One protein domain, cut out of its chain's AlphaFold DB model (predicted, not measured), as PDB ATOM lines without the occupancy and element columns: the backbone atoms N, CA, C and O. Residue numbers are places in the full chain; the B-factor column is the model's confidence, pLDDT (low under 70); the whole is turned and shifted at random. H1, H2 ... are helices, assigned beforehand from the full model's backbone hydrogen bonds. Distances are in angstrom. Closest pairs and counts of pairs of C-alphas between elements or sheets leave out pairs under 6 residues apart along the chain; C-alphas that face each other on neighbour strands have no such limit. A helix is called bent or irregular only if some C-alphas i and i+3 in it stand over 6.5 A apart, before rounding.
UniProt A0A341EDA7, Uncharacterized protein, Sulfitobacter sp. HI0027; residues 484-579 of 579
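Overview. This is residues 484 to 579 of the 579 residues of an uncharacterized protein of Sulfitobacter sp. HI0027 (UniProt A0A341EDA7). A long helix, H2, bent into two arms, makes the length of a rod: at one end its first arm, H2a, forms a helical hairpin with H1, and at the other its second arm, H2b, joins H3 and H5 in a three-helix bundle. The tip of the hairpin, residues 504 to 510, sticks out, and the short H4 lies between H3 and H5 along the chain, near H2a. The printed part has 96 residues with five named helices, H1 to H5 in that order, and no named strand; the class is all helix. It is only just loose, close to compact, with a radius of gyration of the C-alphas of 15.2 A, and spans 49 by 21 by 17 A.

Arrangement. H2, residues 509 to 544, was assigned as one helix by its hydrogen bonds but is bent: C-alphas 528 and 531 are 7.5 A apart, and its arms H2a, residues 509 to 528, and H2b, residues 531 to 544, stand at a steep tilt of 62 degrees. H1, residues 485 to 505, touches H2a at a shallow tilt of 6 degrees, opposite ways; the closest C-alphas, of Leu 488 and Leu 525, are 6.5 A apart. H2b, H3, residues 546 to 556, and H5, residues 568 to 578, form an up-and-down bundle, each running against the one before it. H2b and H3, a helical hairpin, touch at a shallow tilt of 29 degrees, closest at the C-alphas of Ala 540 and Glu 548, 5.1 A apart. H3 and H5 touch at a shallow tilt of 23 degrees, opposite ways, closest at the C-alphas of Val 549 and Ala 575, 6.6 A apart. H2b and H5 touch the same way at a shallow tilt of 34.5 degrees, only just short of steep, closest at the C-alphas of Ala 541 and Tyr 578, 6.0 A apart. With residues 485 to 489 alone, H1 touches H3; the C-alphas of Pro 485 and Tyr 556, the closest, are 5.9 A apart. H4, residues 560 to 564, is near H2a and is close to but not clearly touching H5, with the C-alphas of Asp 562 and Trp 568 6.3 A apart; H1 and H5 are apart. Each O i to N i+4 pair is within hydrogen-bond range in H2a, H2b and H3, against 15 of 17 in H1, 6 of 7 in H5 and 0 of 1 in H4, where 1 of 2 O i to N i+3 pairs is.

Along the chain. H2a measures 28.8 A from first to last C-alpha and H2b 20.3 A. H1, 30.5 A long, begins at C-alpha 485, (-5.590, -62.411, -121.831); it has a kink of 33 degrees near residue 499 and is irregular, with C-alphas 501 and 504 7.9 A apart. H3 measures 15.7 A. H4 measures 8.5 A and is only just irregular, with C-alphas 560 and 563 6.7 A apart. H5, 16.1 A, ends at C-alpha 578, (-22.852, -60.154, -114.912).

Size, cuts and confidence. The two C-alphas farthest apart, of Ile 508 and Thr 542, are 49.3 A from each other. The printed part has no cut and ends at Lys 579, the chain's last residue. The four links between helices are tight. The mean pLDDT of the printed part is 95.6, and no printed residue is under 70.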
ATOM      1  N   GLY A 484      -2.841 -59.014-119.541       93.56
ATOM      2  CA  GLY A 484      -3.911 -59.206-120.510       93.56
ATOM      3  C   GLY A 484      -4.176 -60.693-120.775       93.56
ATOM      4  O   GLY A 484      -3.400 -61.554-120.355       93.56
ATOM      5  N   PRO A 485      -5.241 -61.023-121.526       92.38
ATOM      6  CA  PRO A 485      -5.590 -62.411-121.831       92.38
ATOM      7  C   PRO A 485      -4.474 -63.140-122.597       92.38
ATOM      8  O   PRO A 485      -4.184 -64.294-122.300       92.38
ATOM      9  N   ALA A 486      -3.787 -62.451-123.517       95.00
ATOM     10  CA  ALA A 486      -2.638 -63.015-124.229       95.00
ATOM     11  C   ALA A 486      -1.448 -63.287-123.292       95.00
ATOM     12  O   ALA A 486      -0.774 -64.301-123.430       95.00
ATOM     13  N   GLY A 487      -1.198 -62.409-122.314       96.62
ATOM     14  CA  GLY A 487      -0.145 -62.611-121.320       96.62
ATOM     15  C   GLY A 487      -0.404 -63.811-120.416       96.62
ATOM     16  O   GLY A 487       0.495 -64.611-120.164       96.62
ATOM     17  N   LEU A 488      -1.653 -63.981-119.979       97.06
ATOM     18  CA  LEU A 488      -2.078 -65.149-119.210       97.06
ATOM     19  C   LEU A 488      -1.883 -66.442-120.020       97.06
ATOM     20  O   LEU A 488      -1.296 -67.394-119.508       97.06
ATOM     21  N   GLU A 489      -2.274 -66.466-121.293       96.06
ATOM     22  CA  GLU A 489      -2.025 -67.609-122.181       96.06
ATOM     23  C   GLU A 489      -0.519 -67.892-122.352       96.06
ATOM     24  O   GLU A 489      -0.075 -69.027-122.168       96.06
ATOM     25  N   PHE A 490       0.299 -66.862-122.603       97.25
ATOM     26  CA  PHE A 490       1.751 -67.022-122.728       97.25
ATOM     27  C   PHE A 490       2.415 -67.525-121.445       97.25
ATOM     28  O   PHE A 490       3.356 -68.313-121.522       97.25
ATOM     29  N   SER A 491       1.941 -67.109-120.266       97.38
ATOM     30  CA  SER A 491       2.486 -67.601-118.994       97.38
ATOM     31  C   SER A 491       2.224 -69.100-118.798       97.38
ATOM     32  O   SER A 491       3.087 -69.810-118.288       97.38
ATOM     33  N   LEU A 492       1.083 -69.615-119.268       96.88
ATOM     34  CA  LEU A 492       0.790 -71.047-119.215       96.88
ATOM     35  C   LEU A 492       1.669 -71.847-120.170       96.88
ATOM     36  O   LEU A 492       2.271 -72.836-119.754       96.88
ATOM     37  N   ALA A 493       1.810 -71.376-121.411       96.50
ATOM     38  CA  ALA A 493       2.734 -71.975-122.370       96.50
ATOM     39  C   ALA A 493       4.171 -71.997-121.818       96.50
ATOM     40  O   ALA A 493       4.872 -73.000-121.936       96.50
ATOM     41  N   TRP A 494       4.583 -70.926-121.128       97.50
ATOM     42  CA  TRP A 494       5.867 -70.884-120.433       97.50
ATOM     43  C   TRP A 494       5.991 -71.985-119.371       97.50
ATOM     44  O   TRP A 494       7.025 -72.648-119.322       97.50
ATOM     45  N   LEU A 495       4.966 -72.211-118.539       97.44
ATOM     46  CA  LEU A 495       4.997 -73.238-117.487       97.44
ATOM     47  C   LEU A 495       5.141 -74.646-118.076       97.44
ATOM     48  O   LEU A 495       5.895 -75.467-117.545       97.44
ATOM     49  N   GLU A 496       4.418 -74.924-119.160       96.38
ATOM     50  CA  GLU A 496       4.492 -76.197-119.879       96.38
ATOM     51  C   GLU A 496       5.889 -76.421-120.467       96.38
ATOM     52  O   GLU A 496       6.511 -77.453-120.193       96.38
ATOM     53  N   ASP A 497       6.421 -75.434-121.194       95.31
ATOM     54  CA  ASP A 497       7.761 -75.484-121.786       95.31
ATOM     55  C   ASP A 497       8.852 -75.629-120.716       95.31
ATOM     56  O   ASP A 497       9.791 -76.420-120.865       95.31
ATOM     57  N   PHE A 498       8.717 -74.897-119.608       96.50
ATOM     58  CA  PHE A 498       9.629 -74.948-118.473       96.50
ATOM     59  C   PHE A 498       9.652 -76.344-117.841       96.50
ATOM     60  O   PHE A 498      10.719 -76.948-117.697       96.50
ATOM     61  N   LYS A 499       8.482 -76.907-117.510       95.94
ATOM     62  CA  LYS A 499       8.394 -78.261-116.945       95.94
ATOM     63  C   LYS A 499       8.928 -79.298-117.924       95.94
ATOM     64  O   LYS A 499       9.713 -80.153-117.518       95.94
ATOM     65  N   ALA A 500       8.571 -79.208-119.204       94.06
ATOM     66  CA  ALA A 500       9.055 -80.130-120.227       94.06
ATOM     67  C   ALA A 500      10.588 -80.120-120.342       94.06
ATOM     68  O   ALA A 500      11.201 -81.176-120.500       94.06
ATOM     69  N   LEU A 501      11.217 -78.947-120.227       92.31
ATOM     70  CA  LEU A 501      12.669 -78.810-120.301       92.31
ATOM     71  C   LEU A 501      13.386 -79.299-119.034       92.31
ATOM     72  O   LEU A 501      14.423 -79.955-119.139       92.31
ATOM     73  N   PHE A 502      12.858 -78.986-117.849       95.88
ATOM     74  CA  PHE A 502      13.574 -79.182-116.585       95.88
ATOM     75  C   PHE A 502      13.076 -80.349-115.721       95.88
ATOM     76  O   PHE A 502      13.605 -80.549-114.630       95.88
ATOM     77  N   THR A 503      12.132 -81.167-116.199       93.31
ATOM     78  CA  THR A 503      11.658 -82.373-115.483       93.31
ATOM     79  C   THR A 503      12.799 -83.274-114.974       93.31
ATOM     80  O   THR A 503      12.749 -83.665-113.804       93.31
ATOM     81  N   PRO A 504      13.863 -83.577-115.756       94.12
ATOM     82  CA  PRO A 504      14.981 -84.392-115.263       94.12
ATOM     83  C   PRO A 504      15.732 -83.776-114.071       94.12
ATOM     84  O   PRO A 504      16.437 -84.479-113.352       94.12
ATOM     85  N   TYR A 505      15.561 -82.473-113.847       94.56
ATOM     86  CA  TYR A 505      16.285 -81.679-112.863       94.56
ATOM     87  C   TYR A 505      15.385 -81.163-111.736       94.56
ATOM     88  O   TYR A 505      15.792 -80.279-110.999       94.56
ATOM     89  N   GLN A 506      14.187 -81.720-111.545       93.38
ATOM     90  CA  GLN A 506      13.224 -81.249-110.534       93.38
ATOM     91  C   GLN A 506      13.760 -81.207-109.089       93.38
ATOM     92  O   GLN A 506      13.204 -80.517-108.242       93.38
ATOM     93  N   ASN A 507      14.841 -81.937-108.799       91.12
ATOM     94  CA  ASN A 507      15.443 -82.009-107.467       91.12
ATOM     95  C   ASN A 507      16.376 -80.826-107.144       91.12
ATOM     96  O   ASN A 507      16.913 -80.773-106.038       91.12
ATOM     97  N   ILE A 508      16.622 -79.907-108.083       91.69
ATOM     98  CA  ILE A 508      17.478 -78.740-107.834       91.69
ATOM     99  C   ILE A 508      16.659 -77.564-107.299       91.69
ATOM    100  O   ILE A 508      15.566 -77.274-107.779       91.69
ATOM    101  N   ILE A 509      17.232 -76.827-106.346       91.69
ATOM    102  CA  ILE A 509      16.579 -75.684-105.677       91.69
ATOM    103  C   ILE A 509      16.110 -74.618-106.686       91.69
ATOM    104  O   ILE A 509      15.076 -73.980-106.493       91.69
ATOM    105  N   ALA A 510      16.841 -74.438-107.791       92.25
ATOM    106  CA  ALA A 510      16.485 -73.486-108.842       92.25
ATOM    107  C   ALA A 510      15.148 -73.814-109.536       92.25
ATOM    108  O   ALA A 510      14.441 -72.894-109.941       92.25
ATOM    109  N   PHE A 511      14.775 -75.097-109.628       95.19
ATOM    110  CA  PHE A 511      13.512 -75.522-110.233       95.19
ATOM    111  C   PHE A 511      12.312 -75.066-109.396       95.19
ATOM    112  O   PHE A 511      11.407 -74.419-109.915       95.19
ATOM    113  N   GLU A 512      12.339 -75.335-108.088       94.50
ATOM    114  CA  GLU A 512      11.293 -74.898-107.157       94.50
ATOM    115  C   GLU A 512      11.205 -73.367-107.095       94.50
ATOM    116  O   GLU A 512      10.117 -72.801-107.184       94.50
ATOM    117  N   LYS A 513      12.356 -72.679-107.045       94.94
ATOM    118  CA  LYS A 513      12.401 -71.213-107.087       94.94
ATOM    119  C   LYS A 513      11.699 -70.651-108.328       94.94
ATOM    120  O   LYS A 513      10.931 -69.703-108.210       94.94
ATOM    121  N   ALA A 514      11.947 -71.225-109.503       95.88
ATOM    122  CA  ALA A 514      11.327 -70.770-110.745       95.88
ATOM    123  C   ALA A 514       9.808 -71.027-110.786       95.88
ATOM    124  O   ALA A 514       9.077 -70.226-111.367       95.88
ATOM    125  N   LEU A 515       9.316 -72.099-110.153       96.31
ATOM    126  CA  LEU A 515       7.874 -72.339-110.012       96.31
ATOM    127  C   LEU A 515       7.202 -71.324-109.075       96.31
ATOM    128  O   LEU A 515       6.083 -70.897-109.351       96.31
ATOM    129  N   ASN A 516       7.888 -70.896-108.014       95.75
ATOM    130  CA  ASN A 516       7.391 -69.828-107.143       95.75
ATOM    131  C   ASN A 516       7.353 -68.479-107.878       95.75
ATOM    132  O   ASN A 516       6.334 -67.797-107.847       95.75
ATOM    133  N   GLU A 517       8.412 -68.139-108.623       97.06
ATOM    134  CA  GLU A 517       8.448 -66.941-109.484       97.06
ATOM    135  C   GLU A 517       7.320 -66.954-110.529       97.06
ATOM    136  O   GLU A 517       6.743 -65.913-110.844       97.06
ATOM    137  N   PHE A 518       6.964 -68.133-111.051       97.94
ATOM    138  CA  PHE A 518       5.800 -68.302-111.918       97.94
ATOM    139  C   PHE A 518       4.488 -67.978-111.209       97.94
ATOM    140  O   PHE A 518       3.703 -67.210-111.760       97.94
ATOM    141  N   ALA A 519       4.254 -68.516-110.011       96.56
ATOM    142  CA  ALA A 519       3.034 -68.238-109.253       96.56
ATOM    143  C   ALA A 519       2.897 -66.736-108.932       96.56
ATOM    144  O   ALA A 519       1.850 -66.146-109.194       96.56
ATOM    145  N   GLU A 520       3.980 -66.094-108.478       96.88
ATOM    146  CA  GLU A 520       4.020 -64.648-108.207       96.88
ATOM    147  C   GLU A 520       3.760 -63.819-109.475       96.88
ATOM    148  O   GLU A 520       2.969 -62.869-109.478       96.88
ATOM    149  N   LYS A 521       4.391 -64.184-110.600       97.62
ATOM    150  CA  LYS A 521       4.154 -63.495-111.873       97.62
ATOM    151  C   LYS A 521       2.725 -63.713-112.370       97.62
ATOM    152  O   LYS A 521       2.131 -62.776-112.902       97.62
ATOM    153  N   ARG A 522       2.172 -64.918-112.211       97.81
ATOM    154  CA  ARG A 522       0.799 -65.261-112.601       97.81
ATOM    155  C   ARG A 522      -0.217 -64.419-111.833       97.81
ATOM    156  O   ARG A 522      -1.106 -63.852-112.464       97.81
ATOM    157  N   GLU A 523      -0.033 -64.259-110.524       97.31
ATOM    158  CA  GLU A 523      -0.830 -63.350-109.693       97.31
ATOM    159  C   GLU A 523      -0.768 -61.913-110.220       97.31
ATOM    160  O   GLU A 523      -1.803 -61.323-110.532       97.31
ATOM    161  N   SER A 524       0.438 -61.382-110.447       98.06
ATOM    162  CA  SER A 524       0.620 -60.026-110.982       98.06
ATOM    163  C   SER A 524      -0.039 -59.826-112.357       98.06
ATOM    164  O   SER A 524      -0.602 -58.762-112.640       98.06
ATOM    165  N   LEU A 525      -0.004 -60.843-113.226       97.88
ATOM    166  CA  LEU A 525      -0.685 -60.811-114.521       97.88
ATOM    167  C   LEU A 525      -2.207 -60.788-114.354       97.88
ATOM    168  O   LEU A 525      -2.866 -59.999-115.031       97.88
ATOM    169  N   LEU A 526      -2.770 -61.604-113.461       97.94
ATOM    170  CA  LEU A 526      -4.205 -61.609-113.174       97.94
ATOM    171  C   LEU A 526      -4.661 -60.264-112.589       97.94
ATOM    172  O   LEU A 526      -5.623 -59.684-113.091       97.94
ATOM    173  N   GLU A 527      -3.940 -59.709-111.615       97.75
ATOM    174  CA  GLU A 527      -4.223 -58.379-111.058       97.75
ATOM    175  C   GLU A 527      -4.196 -57.290-112.139       97.75
ATOM    176  O   GLU A 527      -5.134 -56.500-112.279       97.75
ATOM    177  N   GLY A 528      -3.142 -57.274-112.960       97.12
ATOM    178  CA  GLY A 528      -2.988 -56.306-114.044       97.12
ATOM    179  C   GLY A 528      -4.054 -56.428-115.139       97.12
ATOM    180  O   GLY A 528      -4.315 -55.455-115.849       97.12
ATOM    181  N   SER A 529      -4.690 -57.596-115.266       97.81
ATOM    182  CA  SER A 529      -5.684 -57.888-116.306       97.81
ATOM    183  C   SER A 529      -7.136 -57.694-115.859       97.81
ATOM    184  O   SER A 529      -8.026 -57.696-116.715       97.81
ATOM    185  N   LEU A 530      -7.389 -57.477-114.560       97.31
ATOM    186  CA  LEU A 530      -8.735 -57.460-113.972       97.31
ATOM    187  C   LEU A 530      -9.666 -56.433-114.634       97.31
ATOM    188  O   LEU A 530     -10.804 -56.741-114.971       97.31
ATOM    189  N   LYS A 531      -9.168 -55.227-114.928       96.62
ATOM    190  CA  LYS A 531      -9.968 -54.190-115.608       96.62
ATOM    191  C   LYS A 531     -10.378 -54.580-117.026       96.62
ATOM    192  O   LYS A 531     -11.468 -54.238-117.469       96.62
ATOM    193  N   GLN A 532      -9.496 -55.257-117.762       97.19
ATOM    194  CA  GLN A 532      -9.833 -55.732-119.104       97.19
ATOM    195  C   GLN A 532     -10.831 -56.890-119.018       97.19
ATOM    196  O   GLN A 532     -11.746 -56.963-119.831       97.19
ATOM    197  N   PHE A 533     -10.680 -57.759-118.019       98.06
ATOM    198  CA  PHE A 533     -11.632 -58.828-117.745       98.06
ATOM    199  C   PHE A 533     -13.042 -58.293-117.461       98.06
ATOM    200  O   PHE A 533     -13.989 -58.777-118.071       98.06
ATOM    201  N   GLU A 534     -13.186 -57.262-116.618       97.50
ATOM    202  CA  GLU A 534     -14.477 -56.602-116.349       97.50
ATOM    203  C   GLU A 534     -15.170 -56.143-117.642       97.50
ATOM    204  O   GLU A 534     -16.349 -56.429-117.854       97.50
ATOM    205  N   VAL A 535     -14.420 -55.490-118.538       97.19
ATOM    206  CA  VAL A 535     -14.927 -55.029-119.840       97.19
ATOM    207  C   VAL A 535     -15.349 -56.206-120.724       97.19
ATOM    208  O   VAL A 535     -16.411 -56.167-121.347       97.19
ATOM    209  N   ASP A 536     -14.533 -57.256-120.786       96.94
ATOM    210  CA  ASP A 536     -14.803 -58.428-121.619       96.94
ATOM    211  C   ASP A 536     -16.026 -59.216-121.112       96.94
ATOM    212  O   ASP A 536     -16.821 -59.710-121.916       96.94
ATOM    213  N   VAL A 537     -16.214 -59.303-119.791       97.25
ATOM    214  CA  VAL A 537     -17.377 -59.939-119.154       97.25
ATOM    215  C   VAL A 537     -18.658 -59.140-119.401       97.25
ATOM    216  O   VAL A 537     -19.666 -59.730-119.786       97.25
ATOM    217  N   GLU A 538     -18.630 -57.811-119.255       96.69
ATOM    218  CA  GLU A 538     -19.781 -56.943-119.552       96.69
ATOM    219  C   GLU A 538     -20.229 -57.086-121.021       96.69
ATOM    220  O   GLU A 538     -21.424 -57.216-121.330       96.69
ATOM    221  N   GLN A 539     -19.264 -57.125-121.947       95.94
ATOM    222  CA  GLN A 539     -19.529 -57.353-123.368       95.94
ATOM    223  C   GLN A 539     -20.127 -58.741-123.624       95.94
ATOM    224  O   GLN A 539     -21.100 -58.860-124.372       95.94
ATOM    225  N   ALA A 540     -19.582 -59.784-122.996       96.56
ATOM    226  CA  ALA A 540     -20.070 -61.154-123.129       96.56
ATOM    227  C   ALA A 540     -21.498 -61.324-122.584       96.56
ATOM    228  O   ALA A 540     -22.345 -61.918-123.258       96.56
ATOM    229  N   ALA A 541     -21.795 -60.731-121.424       95.81
ATOM    230  CA  ALA A 541     -23.130 -60.719-120.832       95.81
ATOM    231  C   ALA A 541     -24.158 -60.084-121.779       95.81
ATOM    232  O   ALA A 541     -25.239 -60.636-121.996       95.81
ATOM    233  N   THR A 542     -23.782 -58.979-122.431       93.88
ATOM    234  CA  THR A 542     -24.627 -58.294-123.423       93.88
ATOM    235  C   THR A 542     -24.808 -59.111-124.710       93.88
ATOM    236  O   THR A 542     -25.870 -59.056-125.333       93.88
ATOM    237  N   ALA A 543     -23.789 -59.865-125.133       90.69
ATOM    238  CA  ALA A 543     -23.787 -60.596-126.400       90.69
ATOM    239  C   ALA A 543     -24.500 -61.961-126.344       90.69
ATOM    240  O   ALA A 543     -25.115 -62.363-127.333       90.69
ATOM    241  N   GLY A 544     -24.418 -62.682-125.222       86.31
ATOM    242  CA  GLY A 544     -24.909 -64.064-125.140       86.31
ATOM    243  C   GLY A 544     -25.184 -64.603-123.734       86.31
ATOM    244  O   GLY A 544     -25.393 -65.809-123.594       86.31
ATOM    245  N   GLY A 545     -25.216 -63.741-122.710       91.38
ATOM    246  CA  GLY A 545     -25.537 -64.112-121.328       91.38
ATOM    247  C   GLY A 545     -24.496 -65.024-120.666       91.38
ATOM    248  O   GLY A 545     -23.325 -65.047-121.049       91.38
ATOM    249  N   GLU A 546     -24.935 -65.805-119.675       94.12
ATOM    250  CA  GLU A 546     -24.086 -66.636-118.802       94.12
ATOM    251  C   GLU A 546     -23.083 -67.535-119.553       94.12
ATOM    252  O   GLU A 546     -21.933 -67.681-119.136       94.12
ATOM    253  N   ALA A 547     -23.483 -68.122-120.685       94.94
ATOM    254  CA  ALA A 547     -22.618 -69.019-121.450       94.94
ATOM    255  C   ALA A 547     -21.390 -68.305-122.042       94.94
ATOM    256  O   ALA A 547     -20.306 -68.887-122.077       94.94
ATOM    257  N   GLU A 548     -21.540 -67.057-122.496       95.69
ATOM    258  CA  GLU A 548     -20.416 -66.266-123.007       95.69
ATOM    259  C   GLU A 548     -19.558 -65.718-121.861       95.69
ATOM    260  O   GLU A 548     -18.332 -65.724-121.971       95.69
ATOM    261  N   VAL A 549     -20.166 -65.348-120.727       95.88
ATOM    262  CA  VAL A 549     -19.427 -64.962-119.509       95.88
ATOM    263  C   VAL A 549     -18.510 -66.100-119.052       95.88
ATOM    264  O   VAL A 549     -17.317 -65.884-118.845       95.88
ATOM    265  N   ASN A 550     -19.015 -67.336-118.990       95.75
ATOM    266  CA  ASN A 550     -18.216 -68.502-118.598       95.75
ATOM    267  C   ASN A 550     -17.033 -68.769-119.549       95.75
ATOM    268  O   ASN A 550     -15.975 -69.209-119.101       95.75
ATOM    269  N   LYS A 551     -17.164 -68.468-120.850       95.81
ATOM    270  CA  LYS A 551     -16.036 -68.555-121.795       95.81
ATOM    271  C   LYS A 551     -14.970 -67.499-121.513       95.81
ATOM    272  O   LYS A 551     -13.783 -67.797-121.629       95.81
ATOM    273  N   VAL A 552     -15.373 -66.280-121.142       96.50
ATOM    274  CA  VAL A 552     -14.427 -65.225-120.746       96.50
ATOM    275  C   VAL A 552     -13.700 -65.617-119.460       96.50
ATOM    276  O   VAL A 552     -12.478 -65.509-119.423       96.50
ATOM    277  N   VAL A 553     -14.411 -66.153-118.461       96.31
ATOM    278  CA  VAL A 553     -13.809 -66.683-117.221       96.31
ATOM    279  C   VAL A 553     -12.760 -67.746-117.535       96.31
ATOM    280  O   VAL A 553     -11.608 -67.584-117.143       96.31
ATOM    281  N   ALA A 554     -13.116 -68.774-118.310       95.25
ATOM    282  CA  ALA A 554     -12.203 -69.866-118.659       95.25
ATOM    283  C   ALA A 554     -10.964 -69.403-119.449       95.25
ATOM    284  O   ALA A 554      -9.921 -70.049-119.403       95.25
ATOM    285  N   ARG A 555     -11.057 -68.284-120.178       95.56
ATOM    286  CA  ARG A 555      -9.912 -67.702-120.891       95.56
ATOM    287  C   ARG A 555      -8.896 -67.072-119.933       95.56
ATOM    288  O   ARG A 555      -7.698 -67.208-120.162       95.56
ATOM    289  N   TYR A 556      -9.358 -66.380-118.891       97.31
ATOM    290  CA  TYR A 556      -8.479 -65.709-117.925       97.31
ATOM    291  C   TYR A 556      -7.994 -66.656-116.821       97.31
ATOM    292  O   TYR A 556      -6.812 -66.645-116.495       97.31
ATOM    293  N   LEU A 557      -8.888 -67.497-116.299       96.81
ATOM    294  CA  LEU A 557      -8.626 -68.473-115.239       96.81
ATOM    295  C   LEU A 557      -8.431 -69.867-115.846       96.81
ATOM    296  O   LEU A 557      -9.269 -70.756-115.707       96.81
ATOM    297  N   SER A 558      -7.364 -69.999-116.627       95.19
ATOM    298  CA  SER A 558      -7.062 -71.180-117.443       95.19
ATOM    299  C   SER A 558      -6.061 -72.140-116.797       95.19
ATOM    300  O   SER A 558      -5.852 -73.232-117.322       95.19
ATOM    301  N   TRP A 559      -5.433 -71.757-115.682       96.56
ATOM    302  CA  TRP A 559      -4.528 -72.623-114.935       96.56
ATOM    303  C   TRP A 559      -5.253 -73.242-113.742       96.56
ATOM    304  O   TRP A 559      -5.863 -72.518-112.962       96.56
ATOM    305  N   ASP A 560      -5.110 -74.552-113.530       94.31
ATOM    306  CA  ASP A 560      -5.687 -75.232-112.357       94.31
ATOM    307  C   ASP A 560      -5.230 -74.608-111.021       94.31
ATOM    308  O   ASP A 560      -5.962 -74.643-110.037       94.31
ATOM    309  N   GLY A 561      -4.031 -74.011-110.982       94.94
ATOM    310  CA  GLY A 561      -3.506 -73.322-109.799       94.94
ATOM    311  C   GLY A 561      -4.044 -71.904-109.592       94.94
ATOM    312  O   GLY A 561      -3.780 -71.317-108.547       94.94
ATOM    313  N   ASP A 562      -4.806 -71.342-110.540       97.25
ATOM    314  CA  ASP A 562      -5.363 -69.993-110.390       97.25
ATOM    315  C   ASP A 562      -6.322 -69.916-109.188       97.25
ATOM    316  O   ASP A 562      -6.385 -68.876-108.544       97.25
ATOM    317  N   GLU A 563      -7.020 -71.003-108.831       95.25
ATOM    318  CA  GLU A 563      -7.931 -71.057-107.670       95.25
ATOM    319  C   GLU A 563      -7.228 -70.821-106.322       95.25
ATOM    320  O   GLU A 563      -7.864 -70.429-105.342       95.25
ATOM    321  N   GLU A 564      -5.914 -71.051-106.265       94.88
ATOM    322  CA  GLU A 564      -5.099 -70.847-105.066       94.88
ATOM    323  C   GLU A 564      -4.591 -69.398-104.941       94.88
ATOM    324  O   GLU A 564      -4.093 -69.008-103.881       94.88
ATOM    325  N   ILE A 565      -4.735 -68.583-105.993       95.19
ATOM    326  CA  ILE A 565      -4.268 -67.194-106.027       95.19
ATOM    327  C   ILE A 565      -5.360 -66.261-105.472       95.19
ATOM    328  O   ILE A 565      -6.488 -66.289-105.966       95.19
ATOM    329  N   PRO A 566      -5.064 -65.358-104.512       94.69
ATOM    330  CA  PRO A 566      -6.068 -64.488-103.889       94.69
ATOM    331  C   PRO A 566      -6.955 -63.697-104.866       94.69
ATOM    332  O   PRO A 566      -8.167 -63.609-104.656       94.69
ATOM    333  N   VAL A 567      -6.378 -63.164-105.952       95.75
ATOM    334  CA  VAL A 567      -7.101 -62.362-106.959       95.75
ATOM    335  C   VAL A 567      -8.166 -63.160-107.727       95.75
ATOM    336  O   VAL A 567      -9.072 -62.574-108.317       95.75
ATOM    337  N   TRP A 568      -8.130 -64.496-107.696       96.56
ATOM    338  CA  TRP A 568      -9.149 -65.348-108.320       96.56
ATOM    339  C   TRP A 568     -10.568 -65.039-107.831       96.56
ATOM    340  O   TRP A 568     -11.514 -65.048-108.623       96.56
ATOM    341  N   LEU A 569     -10.725 -64.704-106.544       96.00
ATOM    342  CA  LEU A 569     -12.026 -64.353-105.967       96.00
ATOM    343  C   LEU A 569     -12.634 -63.117-106.633       96.00
ATOM    344  O   LEU A 569     -13.843 -63.087-106.864       96.00
ATOM    345  N   ASP A 570     -11.813 -62.129-106.989       97.38
ATOM    346  CA  ASP A 570     -12.283 -60.908-107.644       97.38
ATOM    347  C   ASP A 570     -12.829 -61.215-109.045       97.38
ATOM    348  O   ASP A 570     -13.891 -60.718-109.425       97.38
ATOM    349  N   TYR A 571     -12.172 -62.117-109.783       97.50
ATOM    350  CA  TYR A 571     -12.654 -62.594-111.081       97.50
ATOM    351  C   TYR A 571     -14.002 -63.317-110.969       97.50
ATOM    352  O   TYR A 571     -14.901 -63.071-111.776       97.50
ATOM    353  N   GLN A 572     -14.172 -64.183-109.964       97.19
ATOM    354  CA  GLN A 572     -15.442 -64.878-109.729       97.19
ATOM    355  C   GLN A 572     -16.561 -63.903-109.345       97.19
ATOM    356  O   GLN A 572     -17.660 -63.985-109.889       97.19
ATOM    357  N   LEU A 573     -16.282 -62.946-108.455       97.06
ATOM    358  CA  LEU A 573     -17.252 -61.932-108.037       97.06
ATOM    359  C   LEU A 573     -17.715 -61.064-109.211       97.06
ATOM    360  O   LEU A 573     -18.914 -60.821-109.355       97.06
ATOM    361  N   VAL A 574     -16.783 -60.622-110.061       96.94
ATOM    362  CA  VAL A 574     -17.112 -59.871-111.278       96.94
ATOM    363  C   VAL A 574     -17.939 -60.736-112.228       96.94
ATOM    364  O   VAL A 574     -18.965 -60.272-112.712       96.94
ATOM    365  N   ALA A 575     -17.561 -61.993-112.469       95.94
ATOM    366  CA  ALA A 575     -18.328 -62.879-113.343       95.94
ATOM    367  C   ALA A 575     -19.772 -63.082-112.853       95.94
ATOM    368  O   ALA A 575     -20.700 -62.937-113.642       95.94
ATOM    369  N   GLU A 576     -19.973 -63.362-111.562       95.88
ATOM    370  CA  GLU A 576     -21.301 -63.552-110.958       95.88
ATOM    371  C   GLU A 576     -22.169 -62.286-110.982       95.88
ATOM    372  O   GLU A 576     -23.390 -62.385-111.046       95.88
ATOM    373  N   LEU A 577     -21.570 -61.090-110.970       95.94
ATOM    374  CA  LEU A 577     -22.315 -59.832-111.098       95.94
ATOM    375  C   LEU A 577     -23.005 -59.692-112.471       95.94
ATOM    376  O   LEU A 577     -24.025 -59.010-112.573       95.94
ATOM    377  N   TYR A 578     -22.428 -60.297-113.513       93.00
ATOM    378  CA  TYR A 578     -22.852 -60.154-114.912       93.00
ATOM    379  C   TYR A 578     -23.523 -61.408-115.501       93.00
ATOM    380  O   TYR A 578     -23.943 -61.376-116.662       93.00
ATOM    381  N   LYS A 579     -23.622 -62.498-114.734       90.94
ATOM    382  CA  LYS A 579     -24.504 -63.636-115.037       90.94
ATOM    383  C   LYS A 579     -25.947 -63.284-114.685       90.94
ATOM    384  O   LYS A 579     -26.837 -63.662-115.484       90.94
TER     385      LYS A 579